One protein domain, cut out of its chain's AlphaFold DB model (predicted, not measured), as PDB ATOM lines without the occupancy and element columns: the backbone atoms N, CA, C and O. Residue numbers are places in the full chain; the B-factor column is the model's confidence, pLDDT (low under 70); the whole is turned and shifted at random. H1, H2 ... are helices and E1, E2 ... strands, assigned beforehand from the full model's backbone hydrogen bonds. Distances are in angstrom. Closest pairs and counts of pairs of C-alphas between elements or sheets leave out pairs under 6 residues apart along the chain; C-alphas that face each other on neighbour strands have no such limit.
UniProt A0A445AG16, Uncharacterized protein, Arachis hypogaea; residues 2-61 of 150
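Overview. This is residues 2 to 61 of the 150 residues of an uncharacterized protein of Arachis hypogaea (UniProt A0A445AG16). A small sheet of two antiparallel strands, E1 and E2, has the helix H1 packed over one face, and a separate hairpin, E3 and E4, stands away from that sheet, with E3 near H1. The short helix H2 follows E1 at the other end of the sheet, and residues 21 to 26 after it stick out as a free loop; residues 53 to 61 run back from E4 toward the level of the E1 E2 sheet. The printed part has 60 residues, with two named helices and four named strands in the order H1, E1, H2, E2, E3, E4. The class is mixed, helices and strands, with under half of the residues in named elements. The whole is compact, with a radius of gyration of the C-alphas of 12.0 A and spans of 34 by 28 by 19 A.

Arrangement. E1, residues 11 to 15, and E2, residues 30 to 33, are antiparallel neighbours with 151 degrees between their directions. N 13 and O 31, 2.8 A apart, and N 33 and O 11, 2.8 A apart, are within hydrogen-bond range. H1, residues 2 to 9, comes closest to E1 at the C-alphas of Gly 6 and Thr 12, 5.1 A apart. Its closest C-alphas to E2 are those of Gly 6 and Val 32, 6.4 A apart. H2, residues 17 to 20, joins E1 by a tight link of 1 residue and is apart from H1. E3, residues 43 to 46, and E4, residues 49 to 52, form a hairpin, antiparallel at 152 degrees, with N 51 and O 44 within hydrogen-bond range at 2.8 A. H1 and E3 are near each other, with 5 pairs of C-alphas within 10 A, while H1 and E4 are apart. E2 and E3 are apart too. In H1, 3 of 4 O i to N i+4 pairs are within hydrogen-bond range; H2 is too short for such a pair.

Along the chain. E1 is 11.6 A long from first to last C-alpha, E2 9.9 A, E3 10.4 A and E4 10.1 A. H1 is 11.1 A long and begins at C-alpha 2, (114.337, 92.168, 98.582). H2 is 4.9 A long. E2 begins at C-alpha 30, (120.925, 92.073, 103.296), and E4 ends at C-alpha 52, (127.794, 90.712, 92.097).

Size, cuts and confidence. The two C-alphas farthest apart are those of Ser 23 and Thr 37, 34.9 A. The printed part has no cut, and no link is long; those from H2 to E2 and from E2 to E3, 9 residues each, are short. Mean pLDDT of the printed part is 89.0, and residues 24 to 25 are under 70.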
ATOM      1  N   LEU A   2     113.042  92.304  97.877       90.38
ATOM      2  CA  LEU A   2     114.337  92.168  98.582       90.38
ATOM      3  C   LEU A   2     114.507  90.843  99.342       90.38
ATOM      4  O   LEU A   2     115.537  90.200  99.216       90.38
ATOM      5  N   LYS A   3     113.469  90.396 100.061       91.94
ATOM      6  CA  LYS A   3     113.468  89.079 100.725       91.94
ATOM      7  C   LYS A   3     113.610  87.915  99.741       91.94
ATOM      8  O   LYS A   3     114.242  86.924 100.057       91.94
ATOM      9  N   THR A   4     113.031  88.035  98.549       92.56
ATOM     10  CA  THR A   4     113.136  87.012  97.500       92.56
ATOM     11  C   THR A   4     114.567  86.923  96.982       92.56
ATOM     12  O   THR A   4     115.082  85.828  96.844       92.56
ATOM     13  N   ILE A   5     115.215  88.073  96.759       91.94
ATOM     14  CA  ILE A   5     116.624  88.140  96.349       91.94
ATOM     15  C   ILE A   5     117.523  87.576  97.448       91.94
ATOM     16  O   ILE A   5     118.371  86.742  97.167       91.94
ATOM     17  N   GLY A   6     117.304  87.979  98.702       93.12
ATOM     18  CA  GLY A   6     118.043  87.426  99.834       93.12
ATOM     19  C   GLY A   6     117.912  85.907  99.905       93.12
ATOM     20  O   GLY A   6     118.929  85.242 100.004       93.12
ATOM     21  N   ASN A   7     116.701  85.371  99.707       93.31
ATOM     22  CA  ASN A   7     116.418  83.930  99.684       93.31
ATOM     23  C   ASN A   7     117.109  83.147  98.556       93.31
ATOM     24  O   ASN A   7     117.221  81.933  98.677       93.31
ATOM     25  N   ILE A   8     117.566  83.806  97.488       91.56
ATOM     26  CA  ILE A   8     118.409  83.174  96.458       91.56
ATOM     27  C   ILE A   8     119.835  82.967  96.987       91.56
ATOM     28  O   ILE A   8     120.492  82.007  96.608       91.56
ATOM     29  N   LEU A   9     120.309  83.866  97.854       92.00
ATOM     30  CA  LEU A   9     121.652  83.812  98.439       92.00
ATOM     31  C   LEU A   9     121.703  82.950  99.707       92.00
ATOM     32  O   LEU A   9     122.711  82.312  99.975       92.00
ATOM     33  N   GLY A  10     120.636  82.961 100.503       92.75
ATOM     34  CA  GLY A  10     120.524  82.254 101.777       92.75
ATOM     35  C   GLY A  10     119.241  82.649 102.500       92.75
ATOM     36  O   GLY A  10     118.446  83.440 102.002       92.75
ATOM     37  N   LYS A  11     118.983  82.153 103.707       94.62
ATOM     38  CA  LYS A  11     117.727  82.495 104.393       94.62
ATOM     39  C   LYS A  11     117.754  83.950 104.870       94.62
ATOM     40  O   LYS A  11     118.563  84.330 105.712       94.62
ATOM     41  N   THR A  12     116.861  84.791 104.345       95.00
ATOM     42  CA  THR A  12     116.843  86.221 104.693       95.00
ATOM     43  C   THR A  12     116.451  86.433 106.153       95.00
ATOM     44  O   THR A  12     115.326  86.131 106.549       95.00
ATOM     45  N   MET A  13     117.346  87.048 106.926       94.88
ATOM     46  CA  MET A  13     117.131  87.378 108.336       94.88
ATOM     47  C   MET A  13     116.684  88.828 108.519       94.88
ATOM     48  O   MET A  13     115.736  89.111 109.252       94.88
ATOM     49  N   ARG A  14     117.359  89.770 107.850       93.69
ATOM     50  CA  ARG A  14     117.092  91.208 107.991       93.69
ATOM     51  C   ARG A  14     117.438  91.970 106.715       93.69
ATOM     52  O   ARG A  14     118.341  91.590 105.978       93.69
ATOM     53  N   VAL A  15     116.720  93.063 106.476       92.19
ATOM     54  CA  VAL A  15     117.051  94.056 105.447       92.19
ATOM     55  C   VAL A  15     117.707  95.245 106.142       92.19
ATOM     56  O   VAL A  15     117.195  95.697 107.165       92.19
ATOM     57  N   ASP A  16     118.832  95.725 105.616       91.31
ATOM     58  CA  ASP A  16     119.507  96.914 106.143       91.31
ATOM     59  C   ASP A  16     118.578  98.140 106.114       91.31
ATOM     60  O   ASP A  16     117.825  98.327 105.159       91.31
ATOM     61  N   THR A  17     118.628  98.985 107.145       89.94
ATOM     62  CA  THR A  17     117.707 100.124 107.296       89.94
ATOM     63  C   THR A  17     117.809 101.111 106.133       89.94
ATOM     64  O   THR A  17     116.785 101.519 105.598       89.94
ATOM     65  N   ASN A  18     119.017 101.411 105.636       88.62
ATOM     66  CA  ASN A  18     119.175 102.311 104.484       88.62
ATOM     67  C   ASN A  18     118.604 101.694 103.200       88.62
ATOM     68  O   ASN A  18     118.056 102.393 102.345       88.62
ATOM     69  N   THR A  19     118.718 100.368 103.080       87.81
ATOM     70  CA  THR A  19     118.116  99.601 101.984       87.81
ATOM     71  C   THR A  19     116.584  99.591 102.095       87.81
ATOM     72  O   THR A  19     115.895  99.742 101.086       87.81
ATOM     73  N   ALA A  20     116.039  99.452 103.306       86.44
ATOM     74  CA  ALA A  20     114.601  99.458 103.571       86.44
ATOM     75  C   ALA A  20     113.970 100.836 103.313       86.44
ATOM     76  O   ALA A  20     112.940 100.923 102.641       86.44
ATOM     77  N   ASP A  21     114.640 101.899 103.760       86.62
ATOM     78  CA  ASP A  21     114.195 103.289 103.621       86.62
ATOM     79  C   ASP A  21     114.411 103.846 102.209       86.62
ATOM     80  O   ASP A  21     114.058 104.991 101.924       86.62
ATOM     81  N   LYS A  22     115.003 103.048 101.303       83.06
ATOM     82  CA  LYS A  22     115.358 103.438  99.925       83.06
ATOM     83  C   LYS A  22     116.169 104.742  99.887       83.06
ATOM     84  O   LYS A  22     116.118 105.482  98.904       83.06
ATOM     85  N   SER A  23     116.912 105.027 100.958       73.81
ATOM     86  CA  SER A  23     117.412 106.371 101.263       73.81
ATOM     87  C   SER A  23     118.556 106.811 100.347       73.81
ATOM     88  O   SER A  23     118.793 108.010 100.215       73.81
ATOM     89  N   ARG A  24     119.236 105.852  99.697       60.69
ATOM     90  CA  ARG A  24     120.154 105.978  98.546       60.69
ATOM     91  C   ARG A  24     120.888 104.646  98.383       60.69
ATOM     92  O   ARG A  24     121.580 104.237  99.305       60.69
ATOM     93  N   GLY A  25     120.810 103.978  97.231       65.81
ATOM     94  CA  GLY A  25     121.487 102.686  97.063       65.81
ATOM     95  C   GLY A  25     122.103 102.496  95.687       65.81
ATOM     96  O   GLY A  25     121.381 102.278  94.723       65.81
ATOM     97  N   LYS A  26     123.441 102.531  95.608       80.69
ATOM     98  CA  LYS A  26     124.200 101.918  94.496       80.69
ATOM     99  C   LYS A  26     124.246 100.387  94.621       80.69
ATOM    100  O   LYS A  26     124.558  99.705  93.659       80.69
ATOM    101  N   PHE A  27     123.951  99.873  95.813       86.25
ATOM    102  CA  PHE A  27     123.950  98.464  96.176       86.25
ATOM    103  C   PHE A  27     122.877  98.218  97.245       86.25
ATOM    104  O   PHE A  27     122.390  99.155  97.881       86.25
ATOM    105  N   THR A  28     122.507  96.953  97.416       89.12
ATOM    106  CA  THR A  28     121.512  96.476  98.385       89.12
ATOM    107  C   THR A  28     122.238  95.684  99.466       89.12
ATOM    108  O   THR A  28     123.003  94.784  99.132       89.12
ATOM    109  N   ARG A  29     122.000  95.990 100.748       92.00
ATOM    110  CA  ARG A  29     122.565  95.234 101.879       92.00
ATOM    111  C   ARG A  29     121.500  94.361 102.540       92.00
ATOM    112  O   ARG A  29     120.431  94.844 102.916       92.00
ATOM    113  N   LEU A  30     121.804  93.073 102.690       93.69
ATOM    114  CA  LEU A  30     120.925  92.073 103.296       93.69
ATOM    115  C   LEU A  30     121.708  91.250 104.318       93.69
ATOM    116  O   LEU A  30     122.849  90.872 104.071       93.69
ATOM    117  N   CYS A  31     121.076  90.944 105.448       93.81
ATOM    118  CA  CYS A  31     121.563  89.928 106.372       93.81
ATOM    119  C   CYS A  31     120.876  88.609 106.026       93.81
ATOM    120  O   CYS A  31     119.648  88.503 106.130       93.81
ATOM    121  N   VAL A  32     121.672  87.621 105.641       94.06
ATOM    122  CA  VAL A  32     121.231  86.271 105.296       94.06
ATOM    123  C   VAL A  32     121.946  85.259 106.189       94.06
ATOM    124  O   VAL A  32     123.084  85.478 106.598       94.06
ATOM    125  N   GLU A  33     121.254  84.182 106.527       92.81
ATOM    126  CA  GLU A  33     121.835  82.974 107.106       92.81
ATOM    127  C   GLU A  33     122.400  82.131 105.954       92.81
ATOM    128  O   GLU A  33     121.696  81.883 104.970       92.81
ATOM    129  N   LEU A  34     123.676  81.761 106.062       90.12
ATOM    130  CA  LEU A  34     124.442  81.048 105.039       90.12
ATOM    131  C   LEU A  34     124.951  79.732 105.612       90.12
ATOM    132  O   LEU A  34     125.434  79.705 106.746       90.12
ATOM    133  N   ASP A  35     124.892  78.680 104.804       87.94
ATOM    134  CA  ASP A  35     125.613  77.445 105.079       87.94
ATOM    135  C   ASP A  35     127.045  77.585 104.549       87.94
ATOM    136  O   ASP A  35     127.260  77.858 103.372       87.94
ATOM    137  N   LEU A  36     128.030  77.448 105.436       85.69
ATOM    138  CA  LEU A  36     129.450  77.554 105.089       85.69
ATOM    139  C   LEU A  36     130.042  76.222 104.619       85.69
ATOM    140  O   LEU A  36     131.202  76.190 104.211       85.69
ATOM    141  N   THR A  37     129.279  75.130 104.712       83.56
ATOM    142  CA  THR A  37     129.658  73.838 104.128       83.56
ATOM    143  C   THR A  37     129.455  73.826 102.613       83.56
ATOM    144  O   THR A  37     130.117  73.064 101.908       83.56
ATOM    145  N   GLU A  38     128.594  74.710 102.108       85.62
ATOM    146  CA  GLU A  38     128.344  74.913 100.687       85.62
ATOM    147  C   GLU A  38     129.191  76.070 100.126       85.62
ATOM    148  O   GLU A  38     129.543  77.017 100.841       85.62
ATOM    149  N   PRO A  39     129.550  76.026  98.830       86.69
ATOM    150  CA  PRO A  39     130.244  77.133  98.193       86.69
ATOM    151  C   PRO A  39     129.352  78.381  98.147       86.69
ATOM    152  O   PRO A  39     128.184  78.329  97.764       86.69
ATOM    153  N   LEU A  40     129.931  79.531  98.489       90.31
ATOM    154  CA  LEU A  40     129.211  80.799  98.504       90.31
ATOM    155  C   LEU A  40     128.915  81.304  97.090       90.31
ATOM    156  O   LEU A  40     129.768  81.284  96.201       90.31
ATOM    157  N   VAL A  41     127.704  81.832  96.899       91.88
ATOM    158  CA  VAL A  41     127.265  82.398  95.621       91.88
ATOM    159  C   VAL A  41     127.953  83.735  95.385       91.88
ATOM    160  O   VAL A  41     127.760  84.685  96.139       91.88
ATOM    161  N   SER A  42     128.734  83.823  94.319       91.44
ATOM    162  CA  SER A  42     129.559  84.990  94.015       91.44
ATOM    163  C   SER A  42     128.818  86.026  93.142       91.44
ATOM    164  O   SER A  42     129.025  87.236  93.252       91.44
ATOM    165  N   GLN A  43     127.878  85.565  92.314       93.69
ATOM    166  CA  GLN A  43     127.044  86.395  91.447       93.69
ATOM    167  C   GLN A  43     125.719  85.700  91.123       93.69
ATOM    168  O   GLN A  43     125.629  84.474  91.135       93.69
ATOM    169  N   PHE A  44     124.697  86.474  90.770       92.38
ATOM    170  CA  PHE A  44     123.418  85.950  90.289       92.38
ATOM    171  C   PHE A  44     122.838  86.834  89.181       92.38
ATOM    172  O   PHE A  44     123.254  87.976  89.002       92.38
ATOM    173  N   SER A  45     121.876  86.309  88.418       93.38
ATOM    174  CA  SER A  45     121.227  87.034  87.320       93.38
ATOM    175  C   SER A  45     119.740  87.237  87.591       93.38
ATOM    176  O   SER A  45     119.041  86.299  87.972       93.38
ATOM    177  N   ILE A  46     119.245  88.455  87.365       90.88
ATOM    178  CA  ILE A  46     117.809  88.762  87.337       90.88
ATOM    179  C   ILE A  46     117.513  89.468  86.022       90.88
ATOM    180  O   ILE A  46     118.091  90.514  85.732       90.88
ATOM    181  N   ASN A  47     116.591  88.908  85.235       92.38
ATOM    182  CA  ASN A  47     116.173  89.454  83.939       92.38
ATOM    183  C   ASN A  47     117.352  89.717  82.978       92.38
ATOM    184  O   ASN A  47     117.363  90.715  82.263       92.38
ATOM    185  N   GLY A  48     118.366  88.844  82.987       93.12
ATOM    186  CA  GLY A  48     119.553  88.966  82.132       93.12
ATOM    187  C   GLY A  48     120.616  89.949  82.634       93.12
ATOM    188  O   GLY A  48     121.662  90.072  82.004       93.12
ATOM    189  N   ILE A  49     120.389  90.619  83.767       92.94
ATOM    190  CA  ILE A  49     121.367  91.508  84.403       92.94
ATOM    191  C   ILE A  49     122.098  90.736  85.499       92.94
ATOM    192  O   ILE A  49     121.457  90.164  86.381       92.94
ATOM    193  N   ILE A  50     123.431  90.749  85.449       93.50
ATOM    194  CA  ILE A  50     124.301  90.119  86.446       93.50
ATOM    195  C   ILE A  50     124.505  91.074  87.625       93.50
ATOM    196  O   ILE A  50     124.862  92.238  87.446       93.50
ATOM    197  N   TYR A  51     124.320  90.551  88.831       92.88
ATOM    198  CA  TYR A  51     124.578  91.217  90.097       92.88
ATOM    199  C   TYR A  51     125.701  90.481  90.823       92.88
ATOM    200  O   TYR A  51     125.659  89.258  90.957       92.88
ATOM    201  N   LEU A  52     126.694  91.234  91.291       93.56
ATOM    202  CA  LEU A  52     127.794  90.712  92.097       93.56
ATOM    203  C   LEU A  52     127.402  90.692  93.576       93.56
ATOM    204  O   LEU A  52     126.676  91.575  94.043       93.56
ATOM    205  N   VAL A  53     127.893  89.690  94.301       93.06
ATOM    206  CA  VAL A  53     127.639  89.499  95.730       93.06
ATOM    207  C   VAL A  53     128.941  89.697  96.492       93.06
ATOM    208  O   VAL A  53     129.937  89.036  96.224       93.06
ATOM    209  N   GLU A  54     128.916  90.593  97.473       91.88
ATOM    210  CA  GLU A  54     130.014  90.785  98.417       91.88
ATOM    211  C   GLU A  54     129.555  90.364  99.813       91.88
ATOM    212  O   GLU A  54     128.509  90.806 100.296       91.88
ATOM    213  N   TYR A  55     130.351  89.525 100.475       91.38
ATOM    214  CA  TYR A  55     130.064  89.052 101.823       91.38
ATOM    215  C   TYR A  55     130.892  89.823 102.851       91.38
ATOM    216  O   TYR A  55     132.125  89.833 102.836       91.38
ATOM    217  N   GLU A  56     130.211  90.453 103.802       88.94
ATOM    218  CA  GLU A  56     130.868  91.130 104.914       88.94
ATOM    219  C   GLU A  56     131.168  90.137 106.047       88.94
ATOM    220  O   GLU A  56     130.321  89.347 106.447       88.94
ATOM    221  N   GLY A  57     132.381  90.194 106.605       84.44
ATOM    222  CA  GLY A  57     132.722  89.464 107.833       84.44
ATOM    223  C   GLY A  57     133.201  88.018 107.666       84.44
ATOM    224  O   GLY A  57     133.619  87.438 108.665       84.44
ATOM    225  N   LEU A  58     133.258  87.461 106.448       85.94
ATOM    226  CA  LEU A  58     133.769  86.093 106.218       85.94
ATOM    227  C   LEU A  58     135.180  85.862 106.771       85.94
ATOM    228  O   LEU A  58     135.455  84.812 107.331       85.94
ATOM    229  N   HIS A  59     136.054  86.870 106.695       80.31
ATOM    230  CA  HIS A  59     137.419  86.805 107.234       80.31
ATOM    231  C   HIS A  59     137.486  86.543 108.745       80.31
ATOM    232  O   HIS A  59     138.541  86.193 109.259       80.31
ATOM    233  N   SER A  60     136.392  86.775 109.475       83.12
ATOM    234  CA  SER A  60     136.324  86.507 110.911       83.12
ATOM    235  C   SER A  60     135.880  85.082 111.231       83.12
ATOM    236  O   SER A  60     135.850  84.721 112.403       83.12
ATOM    237  N   ILE A  61     135.530  84.284 110.221       85.00
ATOM    238  CA  ILE A  61     134.995  82.936 110.384       85.00
ATOM    239  C   ILE A  61     136.053  81.919 109.968       85.00
ATOM    240  O   ILE A  61     136.651  82.011 108.897       85.00
TER     241      ILE A  61